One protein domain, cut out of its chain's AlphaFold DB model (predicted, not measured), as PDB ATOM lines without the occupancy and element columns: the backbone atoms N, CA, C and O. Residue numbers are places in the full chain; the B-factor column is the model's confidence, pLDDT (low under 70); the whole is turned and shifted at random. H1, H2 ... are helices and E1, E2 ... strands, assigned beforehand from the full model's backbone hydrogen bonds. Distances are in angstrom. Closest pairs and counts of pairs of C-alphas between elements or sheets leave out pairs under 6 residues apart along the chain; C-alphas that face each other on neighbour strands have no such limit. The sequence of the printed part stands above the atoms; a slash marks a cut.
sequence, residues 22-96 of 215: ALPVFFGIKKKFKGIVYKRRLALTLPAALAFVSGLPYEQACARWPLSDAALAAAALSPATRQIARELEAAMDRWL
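What this domain is: This is residues 22 to 96 of the 215 residues of an uncharacterized protein of Asaccharobacter celatus DSM 18785 (UniProt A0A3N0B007). A long hairpin of strands E1 and E2 sticks out at residues 32 to 37; H4 packs across it, and H1, H2 and H3 gather at its other end. The printed part has 75 residues, two named strands, then four named helices: mixed class, antiparallel sheet E1 - E2. It is compact, radius of gyration of the C-alphas 12.4 A, spanning 38 by 24 by 21 A.

Where its parts are: E1, residues 25 to 33, 25.5 A long, begins at C-alpha 25 (167.825, -22.713, 104.311). E2 is residues 36 to 44, H1 46 to 53, H2 58 to 64 and H3 70 to 76. H4, residues 79 to 95, 24.6 A long, ends at C-alpha 95 (165.273, -16.187, 83.987).

How they stand to each other: Across E1 and E2, N 25 and O 44 are within hydrogen-bond range, 2.8 A. The closest C-alphas of E2 and H4, Arg 40 and Ile 84, are 6.5 A apart. H1 and H2, a helical hairpin, touch, closest at C-alphas 48 and 61, 4.8 A. H2 and H3 are close but not clearly touching, C-alphas 62 and 76 closest at 7.6 A. In H1 to H4 every O i to N i+4 pair is within range.

The domain as a whole: The farthest C-alphas, Lys 34 and Arg 64, are 38.6 A apart. The printed part has no cut, its links are tight, and residue 22 is under pLDDT 70.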
ATOM      1  N   ALA A  22     164.933 -21.601 113.214       62.53
ATOM      2  CA  ALA A  22     166.339 -21.589 113.604       62.53
ATOM      3  C   ALA A  22     167.299 -22.228 112.583       62.53
ATOM      4  O   ALA A  22     168.486 -21.913 112.604       62.53
ATOM      5  N   LEU A  23     166.841 -23.135 111.709       80.06
ATOM      6  CA  LEU A  23     167.755 -23.808 110.779       80.06
ATOM      7  C   LEU A  23     167.928 -23.007 109.480       80.06
ATOM      8  O   LEU A  23     166.934 -22.567 108.896       80.06
ATOM      9  N   PRO A  24     169.170 -22.846 108.988       89.50
ATOM     10  CA  PRO A  24     169.411 -22.168 107.725       89.50
ATOM     11  C   PRO A  24     168.791 -22.949 106.563       89.50
ATOM     12  O   PRO A  24     168.933 -24.172 106.458       89.50
ATOM     13  N   VAL A  25     168.169 -22.221 105.642       92.12
ATOM     14  CA  VAL A  25     167.825 -22.713 104.311       92.12
ATOM     15  C   VAL A  25     168.986 -22.452 103.360       92.12
ATOM     16  O   VAL A  25     169.739 -21.488 103.511       92.12
ATOM     17  N   PHE A  26     169.138 -23.318 102.359       94.06
ATOM     18  CA  PHE A  26     170.168 -23.160 101.338       94.06
ATOM     19  C   PHE A  26     169.540 -22.732 100.017       94.06
ATOM     20  O   PHE A  26     168.968 -23.561  99.310       94.06
ATOM     21  N   PHE A  27     169.688 -21.457  99.672       93.31
ATOM     22  CA  PHE A  27     169.263 -20.914  98.383       93.31
ATOM     23  C   PHE A  27     170.406 -21.045  97.375       93.31
ATOM     24  O   PHE A  27     171.544 -20.724  97.707       93.31
ATOM     25  N   GLY A  28     170.172 -21.540  96.160       94.12
ATOM     26  CA  GLY A  28     171.289 -21.767  95.246       94.12
ATOM     27  C   GLY A  28     170.922 -22.233  93.848       94.12
ATOM     28  O   GLY A  28     169.768 -22.516  93.544       94.12
ATOM     29  N   ILE A  29     171.954 -22.366  93.018       92.44
ATOM     30  CA  ILE A  29     171.859 -22.778  91.620       92.44
ATOM     31  C   ILE A  29     172.798 -23.953  91.346       92.44
ATOM     32  O   ILE A  29     173.894 -24.066  91.909       92.44
ATOM     33  N   LYS A  30     172.356 -24.843  90.458       93.44
ATOM     34  CA  LYS A  30     173.207 -25.839  89.810       93.44
ATOM     35  C   LYS A  30     173.258 -25.537  88.318       93.44
ATOM     36  O   LYS A  30     172.212 -25.394  87.695       93.44
ATOM     37  N   LYS A  31     174.456 -25.490  87.742       91.06
ATOM     38  CA  LYS A  31     174.674 -25.308  86.304       91.06
ATOM     39  C   LYS A  31     175.588 -26.410  85.790       91.06
ATOM     40  O   LYS A  31     176.672 -26.604  86.329       91.06
ATOM     41  N   LYS A  32     175.172 -27.113  84.738       91.62
ATOM     42  CA  LYS A  32     176.038 -28.053  84.018       91.62
ATOM     43  C   LYS A  32     176.743 -27.311  82.880       91.62
ATOM     44  O   LYS A  32     176.084 -26.630  82.101       91.62
ATOM     45  N   PHE A  33     178.064 -27.420  82.785       91.56
ATOM     46  CA  PHE A  33     178.863 -26.842  81.705       91.56
ATOM     47  C   PHE A  33     179.988 -27.805  81.328       91.56
ATOM     48  O   PHE A  33     180.721 -28.256  82.202       91.56
ATOM     49  N   LYS A  34     180.087 -28.154  80.036       93.94
ATOM     50  CA  LYS A  34     181.055 -29.137  79.503       93.94
ATOM     51  C   LYS A  34     181.143 -30.422  80.348       93.94
ATOM     52  O   LYS A  34     182.218 -30.865  80.724       93.94
ATOM     53  N   GLY A  35     179.988 -30.992  80.697       88.69
ATOM     54  CA  GLY A  35     179.900 -32.224  81.495       88.69
ATOM     55  C   GLY A  35     180.024 -32.036  83.011       88.69
ATOM     56  O   GLY A  35     179.519 -32.874  83.751       88.69
ATOM     57  N   ILE A  36     180.573 -30.916  83.483       89.12
ATOM     58  CA  ILE A  36     180.808 -30.643  84.906       89.12
ATOM     59  C   ILE A  36     179.602 -29.922  85.517       89.12
ATOM     60  O   ILE A  36     179.071 -28.973  84.937       89.12
ATOM     61  N   VAL A  37     179.158 -30.361  86.698       91.56
ATOM     62  CA  VAL A  37     178.086 -29.703  87.459       91.56
ATOM     63  C   VAL A  37     178.689 -28.755  88.490       91.56
ATOM     64  O   VAL A  37     179.285 -29.179  89.474       91.56
ATOM     65  N   TYR A  38     178.456 -27.463  88.301       92.88
ATOM     66  CA  TYR A  38     178.807 -26.415  89.248       92.88
ATOM     67  C   TYR A  38     177.618 -26.144  90.166       92.88
ATOM     68  O   TYR A  38     176.493 -25.964  89.698       92.88
ATOM     69  N   LYS A  39     177.857 -26.112  91.478       93.56
ATOM     70  CA  LYS A  39     176.842 -25.809  92.493       93.56
ATOM     71  C   LYS A  39     177.282 -24.608  93.314       93.56
ATOM     72  O   LYS A  39     178.374 -24.608  93.875       93.56
ATOM     73  N   ARG A  40     176.393 -23.629  93.449       95.69
ATOM     74  CA  ARG A  40     176.575 -22.448  94.296       95.69
ATOM     75  C   ARG A  40     175.377 -22.314  95.224       95.69
ATOM     76  O   ARG A  40     174.262 -22.642  94.824       95.69
ATOM     77  N   ARG A  41     175.603 -21.915  96.475       96.00
ATOM     78  CA  ARG A  41     174.537 -21.764  97.471       96.00
ATOM     79  C   ARG A  41     174.893 -20.734  98.533       96.00
ATOM     80  O   ARG A  41     176.057 -20.625  98.903       96.00
ATOM     81  N   LEU A  42     173.866 -20.085  99.049       96.12
ATOM     82  CA  LEU A  42     173.863 -19.189 100.193       96.12
ATOM     83  C   LEU A  42     173.158 -19.894 101.348       96.12
ATOM     84  O   LEU A  42     172.168 -20.592 101.122       96.12
ATOM     85  N   ALA A  43     173.661 -19.724 102.565       95.38
ATOM     86  CA  ALA A  43     172.906 -20.048 103.768       95.38
ATOM     87  C   ALA A  43     172.138 -18.793 104.189       95.38
ATOM     88  O   ALA A  43     172.735 -17.730 104.322       95.38
ATOM     89  N   LEU A  44     170.828 -18.914 104.375       94.88
ATOM     90  CA  LEU A  44     169.937 -17.817 104.742       94.88
ATOM     91  C   LEU A  44     168.934 -18.307 105.780       94.88
ATOM     92  O   LEU A  44     168.654 -19.501 105.868       94.88
ATOM     93  N   THR A  45     168.349 -17.399 106.553       94.56
ATOM     94  CA  THR A  45     167.088 -17.713 107.232       94.56
ATOM     95  C   THR A  45     165.982 -17.858 106.179       94.56
ATOM     96  O   THR A  45     166.069 -17.276 105.094       94.56
ATOM     97  N   LEU A  46     164.930 -18.629 106.468       92.88
ATOM     98  CA  LEU A  46     163.781 -18.730 105.560       92.88
ATOM     99  C   LEU A  46     163.198 -17.351 105.166       92.88
ATOM    100  O   LEU A  46     163.047 -17.120 103.967       92.88
ATOM    101  N   PRO A  47     162.919 -16.413 106.100       94.38
ATOM    102  CA  PRO A  47     162.431 -15.086 105.723       94.38
ATOM    103  C   PRO A  47     163.434 -14.284 104.880       94.38
ATOM    104  O   PRO A  47     163.008 -13.640 103.923       94.38
ATOM    105  N   ALA A  48     164.746 -14.367 105.147       95.31
ATOM    106  CA  ALA A  48     165.746 -13.723 104.290       95.31
ATOM    107  C   ALA A  48     165.730 -14.294 102.865       95.31
ATOM    108  O   ALA A  48     165.766 -13.533 101.904       95.31
ATOM    109  N   ALA A  49     165.644 -15.619 102.711       93.88
ATOM    110  CA  ALA A  49     165.593 -16.259 101.398       93.88
ATOM    111  C   ALA A  49     164.339 -15.864 100.604       93.88
ATOM    112  O   ALA A  49     164.438 -15.589  99.409       93.88
ATOM    113  N   LEU A  50     163.179 -15.798 101.269       92.56
ATOM    114  CA  LEU A  50     161.925 -15.350 100.659       92.56
ATOM    115  C   LEU A  50     161.986 -13.874 100.252       92.56
ATOM    116  O   LEU A  50     161.542 -13.527  99.162       92.56
ATOM    117  N   ALA A  51     162.560 -13.007 101.087       93.69
ATOM    118  CA  ALA A  51     162.739 -11.600 100.744       93.69
ATOM    119  C   ALA A  51     163.723 -11.419  99.576       93.69
ATOM    120  O   ALA A  51     163.447 -10.646  98.662       93.69
ATOM    121  N   PHE A  52     164.824 -12.173  99.578       93.56
ATOM    122  CA  PHE A  52     165.849 -12.133  98.538       93.56
ATOM    123  C   PHE A  52     165.304 -12.533  97.162       93.56
ATOM    124  O   PHE A  52     165.431 -11.774  96.208       93.56
ATOM    125  N   VAL A  53     164.611 -13.675  97.060       90.75
ATOM    126  CA  VAL A  53     163.990 -14.100  95.788       90.75
ATOM    127  C   VAL A  53     162.863 -13.159  95.338       90.75
ATOM    128  O   VAL A  53     162.531 -13.117  94.157       90.75
ATOM    129  N   SER A  54     162.297 -12.379  96.265       90.06
ATOM    130  CA  SER A  54     161.278 -11.359  95.979       90.06
ATOM    131  C   SER A  54     161.874  -9.997  95.589       90.06
ATOM    132  O   SER A  54     161.127  -9.032  95.446       90.06
ATOM    133  N   GLY A  55     163.198  -9.902  95.422       90.38
ATOM    134  CA  GLY A  55     163.889  -8.710  94.921       90.38
ATOM    135  C   GLY A  55     164.516  -7.807  95.987       90.38
ATOM    136  O   GLY A  55     165.052  -6.756  95.641       90.38
ATOM    137  N   LEU A  56     164.484  -8.176  97.274       94.62
ATOM    138  CA  LEU A  56     165.253  -7.448  98.288       94.62
ATOM    139  C   LEU A  56     166.754  -7.746  98.103       94.62
ATOM    140  O   LEU A  56     167.109  -8.923  98.080       94.62
ATOM    141  N   PRO A  57     167.649  -6.739  98.043       95.25
ATOM    142  CA  PRO A  57     169.084  -6.983  97.904       95.25
ATOM    143  C   PRO A  57     169.626  -7.914  98.995       95.25
ATOM    144  O   PRO A  57     169.245  -7.792 100.167       95.25
ATOM    145  N   TYR A  58     170.533  -8.819  98.619       96.69
ATOM    146  CA  TYR A  58     171.031  -9.885  99.495       96.69
ATOM    147  C   TYR A  58     171.497  -9.383 100.872       96.69
ATOM    148  O   TYR A  58     171.096  -9.915 101.909       96.69
ATOM    149  N   GLU A  59     172.310  -8.328 100.912       96.38
ATOM    150  CA  GLU A  59     172.818  -7.757 102.159       96.38
ATOM    151  C   GLU A  59     171.711  -7.221 103.067       96.38
ATOM    152  O   GLU A  59     171.791  -7.372 104.286       96.38
ATOM    153  N   GLN A  60     170.673  -6.613 102.488       97.06
ATOM    154  CA  GLN A  60     169.540  -6.092 103.251       97.06
ATOM    155  C   GLN A  60     168.701  -7.235 103.828       97.06
ATOM    156  O   GLN A  60     168.270  -7.160 104.979       97.06
ATOM    157  N   ALA A  61     168.521  -8.320 103.066       96.81
ATOM    158  CA  ALA A  61     167.860  -9.527 103.554       96.81
ATOM    159  C   ALA A  61     168.625 -10.147 104.738       96.81
ATOM    160  O   ALA A  61     168.018 -10.458 105.765       96.81
ATOM    161  N   CYS A  62     169.954 -10.251 104.636       95.88
ATOM    162  CA  CYS A  62     170.818 -10.732 105.717       95.88
ATOM    163  C   CYS A  62     170.781  -9.828 106.956       95.88
ATOM    164  O   CYS A  62     170.721 -10.334 108.071       95.88
ATOM    165  N   ALA A  63     170.805  -8.503 106.779       95.62
ATOM    166  CA  ALA A  63     170.756  -7.557 107.893       95.62
ATOM    167  C   ALA A  63     169.411  -7.600 108.631       95.62
ATOM    168  O   ALA A  63     169.370  -7.496 109.855       95.62
ATOM    169  N   ARG A  64     168.306  -7.770 107.893       96.44
ATOM    170  CA  ARG A  64     166.954  -7.794 108.463       96.44
ATOM    171  C   ARG A  64     166.610  -9.119 109.143       96.44
ATOM    172  O   ARG A  64     165.893  -9.110 110.141       96.44
ATOM    173  N   TRP A  65     167.111 -10.238 108.623       95.19
ATOM    174  CA  TRP A  65     166.908 -11.565 109.208       95.19
ATOM    175  C   TRP A  65     168.230 -12.340 109.291       95.19
ATOM    176  O   TRP A  65     168.442 -13.286 108.517       95.19
ATOM    177  N   PRO A  66     169.118 -11.952 110.221       93.94
ATOM    178  CA  PRO A  66     170.433 -12.561 110.355       93.94
ATOM    179  C   PRO A  66     170.334 -14.028 110.780       93.94
ATOM    180  O   PRO A  66     169.394 -14.449 111.456       93.94
ATOM    181  N   LEU A  67     171.339 -14.814 110.391       93.50
ATOM    182  CA  LEU A  67     171.523 -16.165 110.916       93.50
ATOM    183  C   LEU A  67     171.849 -16.094 112.415       93.50
ATOM    184  O   LEU A  67     172.598 -15.223 112.845       93.50
ATOM    185  N   SER A  68     171.306 -17.027 113.197       91.31
ATOM    186  CA  SER A  68     171.513 -17.064 114.652       91.31
ATOM    187  C   SER A  68     172.937 -17.455 115.051       91.31
ATOM    188  O   SER A  68     173.414 -17.062 116.109       91.31
ATOM    189  N   ASP A  69     173.613 -18.248 114.219       91.94
ATOM    190  CA  ASP A  69     175.012 -18.615 114.420       91.94
ATOM    191  C   ASP A  69     175.927 -17.480 113.938       91.94
ATOM    192  O   ASP A  69     175.894 -17.098 112.765       91.94
ATOM    193  N   ALA A  70     176.750 -16.947 114.843       91.25
ATOM    194  CA  ALA A  70     177.605 -15.795 114.566       91.25
ATOM    195  C   ALA A  70     178.659 -16.071 113.481       91.25
ATOM    196  O   ALA A  70     178.959 -15.186 112.676       91.25
ATOM    197  N   ALA A  71     179.196 -17.294 113.413       92.94
ATOM    198  CA  ALA A  71     180.172 -17.664 112.395       92.94
ATOM    199  C   ALA A  71     179.510 -17.758 111.013       92.94
ATOM    200  O   ALA A  71     180.064 -17.269 110.028       92.94
ATOM    201  N   LEU A  72     178.298 -18.316 110.934       91.69
ATOM    202  CA  LEU A  72     177.516 -18.337 109.699       91.69
ATOM    203  C   LEU A  72     177.076 -16.932 109.275       91.69
ATOM    204  O   LEU A  72     177.136 -16.622 108.086       91.69
ATOM    205  N   ALA A  73     176.671 -16.076 110.216       92.38
ATOM    206  CA  ALA A  73     176.306 -14.688 109.933       92.38
ATOM    207  C   ALA A  73     177.498 -13.888 109.378       92.38
ATOM    208  O   ALA A  73     177.361 -13.194 108.371       92.38
ATOM    209  N   ALA A  74     178.689 -14.042 109.967       93.31
ATOM    210  CA  ALA A  74     179.916 -13.442 109.446       93.31
ATOM    211  C   ALA A  74     180.283 -14.001 108.059       93.31
ATOM    212  O   ALA A  74     180.567 -13.240 107.130       93.31
ATOM    213  N   ALA A  75     180.218 -15.325 107.879       94.12
ATOM    214  CA  ALA A  75     180.500 -15.970 106.600       94.12
ATOM    215  C   ALA A  75     179.535 -15.515 105.493       94.12
ATOM    216  O   ALA A  75     179.971 -15.328 104.352       94.12
ATOM    217  N   ALA A  76     178.263 -15.265 105.824       94.12
ATOM    218  CA  ALA A  76     177.243 -14.799 104.887       94.12
ATOM    219  C   ALA A  76     177.606 -13.461 104.218       94.12
ATOM    220  O   ALA A  76     177.201 -13.223 103.079       94.12
ATOM    221  N   LEU A  77     178.399 -12.613 104.882       93.19
ATOM    222  CA  LEU A  77     178.823 -11.302 104.379       93.19
ATOM    223  C   LEU A  77     180.252 -11.281 103.813       93.19
ATOM    224  O   LEU A  77     180.717 -10.218 103.392       93.19
ATOM    225  N   SER A  78     180.931 -12.430 103.763       96.56
ATOM    226  CA  SER A  78     182.268 -12.556 103.170       96.56
ATOM    227  C   SER A  78     182.286 -12.197 101.672       96.56
ATOM    228  O   SER A  78     181.284 -12.411 100.979       96.56
ATOM    229  N   PRO A  79     183.424 -11.724 101.119       97.25
ATOM    230  CA  PRO A  79     183.538 -11.398  99.695       97.25
ATOM    231  C   PRO A  79     183.136 -12.553  98.764       97.25
ATOM    232  O   PRO A  79     182.396 -12.346  97.804       97.25
ATOM    233  N   ALA A  80     183.551 -13.783  99.088       96.06
ATOM    234  CA  ALA A  80     183.208 -14.973  98.311       96.06
ATOM    235  C   ALA A  80     181.696 -15.259  98.310       96.06
ATOM    236  O   ALA A  80     181.132 -15.643  97.286       96.06
ATOM    237  N   THR A  81     181.016 -15.041  99.438       96.81
ATOM    238  CA  THR A  81     179.567 -15.262  99.527       96.81
ATOM    239  C   THR A  81     178.788 -14.162  98.810       96.81
ATOM    240  O   THR A  81     177.826 -14.462  98.105       96.81
ATOM    241  N   ARG A  82     179.246 -12.906  98.879       96.31
ATOM    242  CA  ARG A  82     178.674 -11.804  98.085       96.31
ATOM    243  C   ARG A  82     178.825 -12.033  96.585       96.31
ATOM    244  O   ARG A  82     177.906 -11.729  95.834       96.31
ATOM    245  N   GLN A  83     179.941 -12.610  96.139       96.88
ATOM    246  CA  GLN A  83     180.085 -13.023  94.743       96.88
ATOM    247  C   GLN A  83     179.013 -14.054  94.357       96.88
ATOM    248  O   GLN A  83     178.356 -13.892  93.331       96.88
ATOM    249  N   ILE A  84     178.791 -15.077  95.190       96.75
ATOM    250  CA  ILE A  84     177.734 -16.075  94.961       96.75
ATOM    251  C   ILE A  84     176.350 -15.413  94.912       96.75
ATOM    252  O   ILE A  84     175.534 -15.789  94.073       96.75
ATOM    253  N   ALA A  85     176.083 -14.432  95.778       97.00
ATOM    254  CA  ALA A  85     174.826 -13.692  95.767       97.00
ATOM    255  C   ALA A  85     174.608 -12.944  94.447       97.00
ATOM    256  O   ALA A  85     173.566 -13.130  93.828       97.00
ATOM    257  N   ARG A  86     175.624 -12.231  93.945       95.69
ATOM    258  CA  ARG A  86     175.563 -11.557  92.636       95.69
ATOM    259  C   ARG A  86     175.363 -12.535  91.475       95.69
ATOM    260  O   ARG A  86     174.624 -12.242  90.543       95.69
ATOM    261  N   GLU A  87     176.008 -13.705  91.519       94.94
ATOM    262  CA  GLU A  87     175.796 -14.769  90.520       94.94
ATOM    263  C   GLU A  87     174.336 -15.254  90.516       94.94
ATOM    264  O   GLU A  87     173.784 -15.551  89.455       94.94
ATOM    265  N   LEU A  88     173.712 -15.340  91.694       94.06
ATOM    266  CA  LEU A  88     172.316 -15.740  91.848       94.06
ATOM    267  C   LEU A  88     171.349 -14.633  91.426       94.06
ATOM    268  O   LEU A  88     170.402 -14.947  90.715       94.06
ATOM    269  N   GLU A  89     171.600 -13.375  91.788       93.62
ATOM    270  CA  GLU A  89     170.836 -12.208  91.316       93.62
ATOM    271  C   GLU A  89     170.841 -12.146  89.789       93.62
ATOM    272  O   GLU A  89     169.783 -12.212  89.174       93.62
ATOM    273  N   ALA A  90     172.018 -12.199  89.159       92.75
ATOM    274  CA  ALA A  90     172.129 -12.196  87.701       92.75
ATOM    275  C   ALA A  90     171.417 -13.394  87.041       92.75
ATOM    276  O   ALA A  90     170.893 -13.288  85.930       92.75
ATOM    277  N   ALA A  91     171.407 -14.559  87.696       91.44
ATOM    278  CA  ALA A  91     170.661 -15.715  87.210       91.44
ATOM    279  C   ALA A  91     169.147 -15.515  87.349       91.44
ATOM    280  O   ALA A  91     168.410 -15.882  86.435       91.44
ATOM    281  N   MET A  92     168.684 -14.944  88.460       90.81
ATOM    282  CA  MET A  92     167.279 -14.606  88.657       90.81
ATOM    283  C   MET A  92     166.845 -13.565  87.622       90.81
ATOM    284  O   MET A  92     165.919 -13.844  86.870       90.81
ATOM    285  N   ASP A  93     167.564 -12.453  87.468       90.00
ATOM    286  CA  ASP A  93     167.250 -11.389  86.502       90.00
ATOM    287  C   ASP A  93     167.139 -11.909  85.065       90.00
ATOM    288  O   ASP A  93     166.291 -11.475  84.288       90.00
ATOM    289  N   ARG A  94     167.978 -12.887  84.706       90.44
ATOM    290  CA  ARG A  94     167.965 -13.499  83.376       90.44
ATOM    291  C   ARG A  94     166.756 -14.407  83.123       90.44
ATOM    292  O   ARG A  94     166.356 -14.545  81.969       90.44
ATOM    293  N   TRP A  95     166.247 -15.094  84.146       85.06
ATOM    294  CA  TRP A  95     165.273 -16.187  83.987       85.06
ATOM    295  C   TRP A  95     163.938 -15.957  84.721       85.06
ATOM    296  O   TRP A  95     163.071 -16.829  84.673       85.06
ATOM    297  N   LEU A  96     163.758 -14.823  85.407       74.19
ATOM    298  CA  LEU A  96     162.524 -14.471  86.115       74.19
ATOM    299  C   LEU A  96     161.358 -14.190  85.135       74.19
ATOM    300  O   LEU A  96     161.583 -13.663  84.043       74.19
TER     301      LEU A  96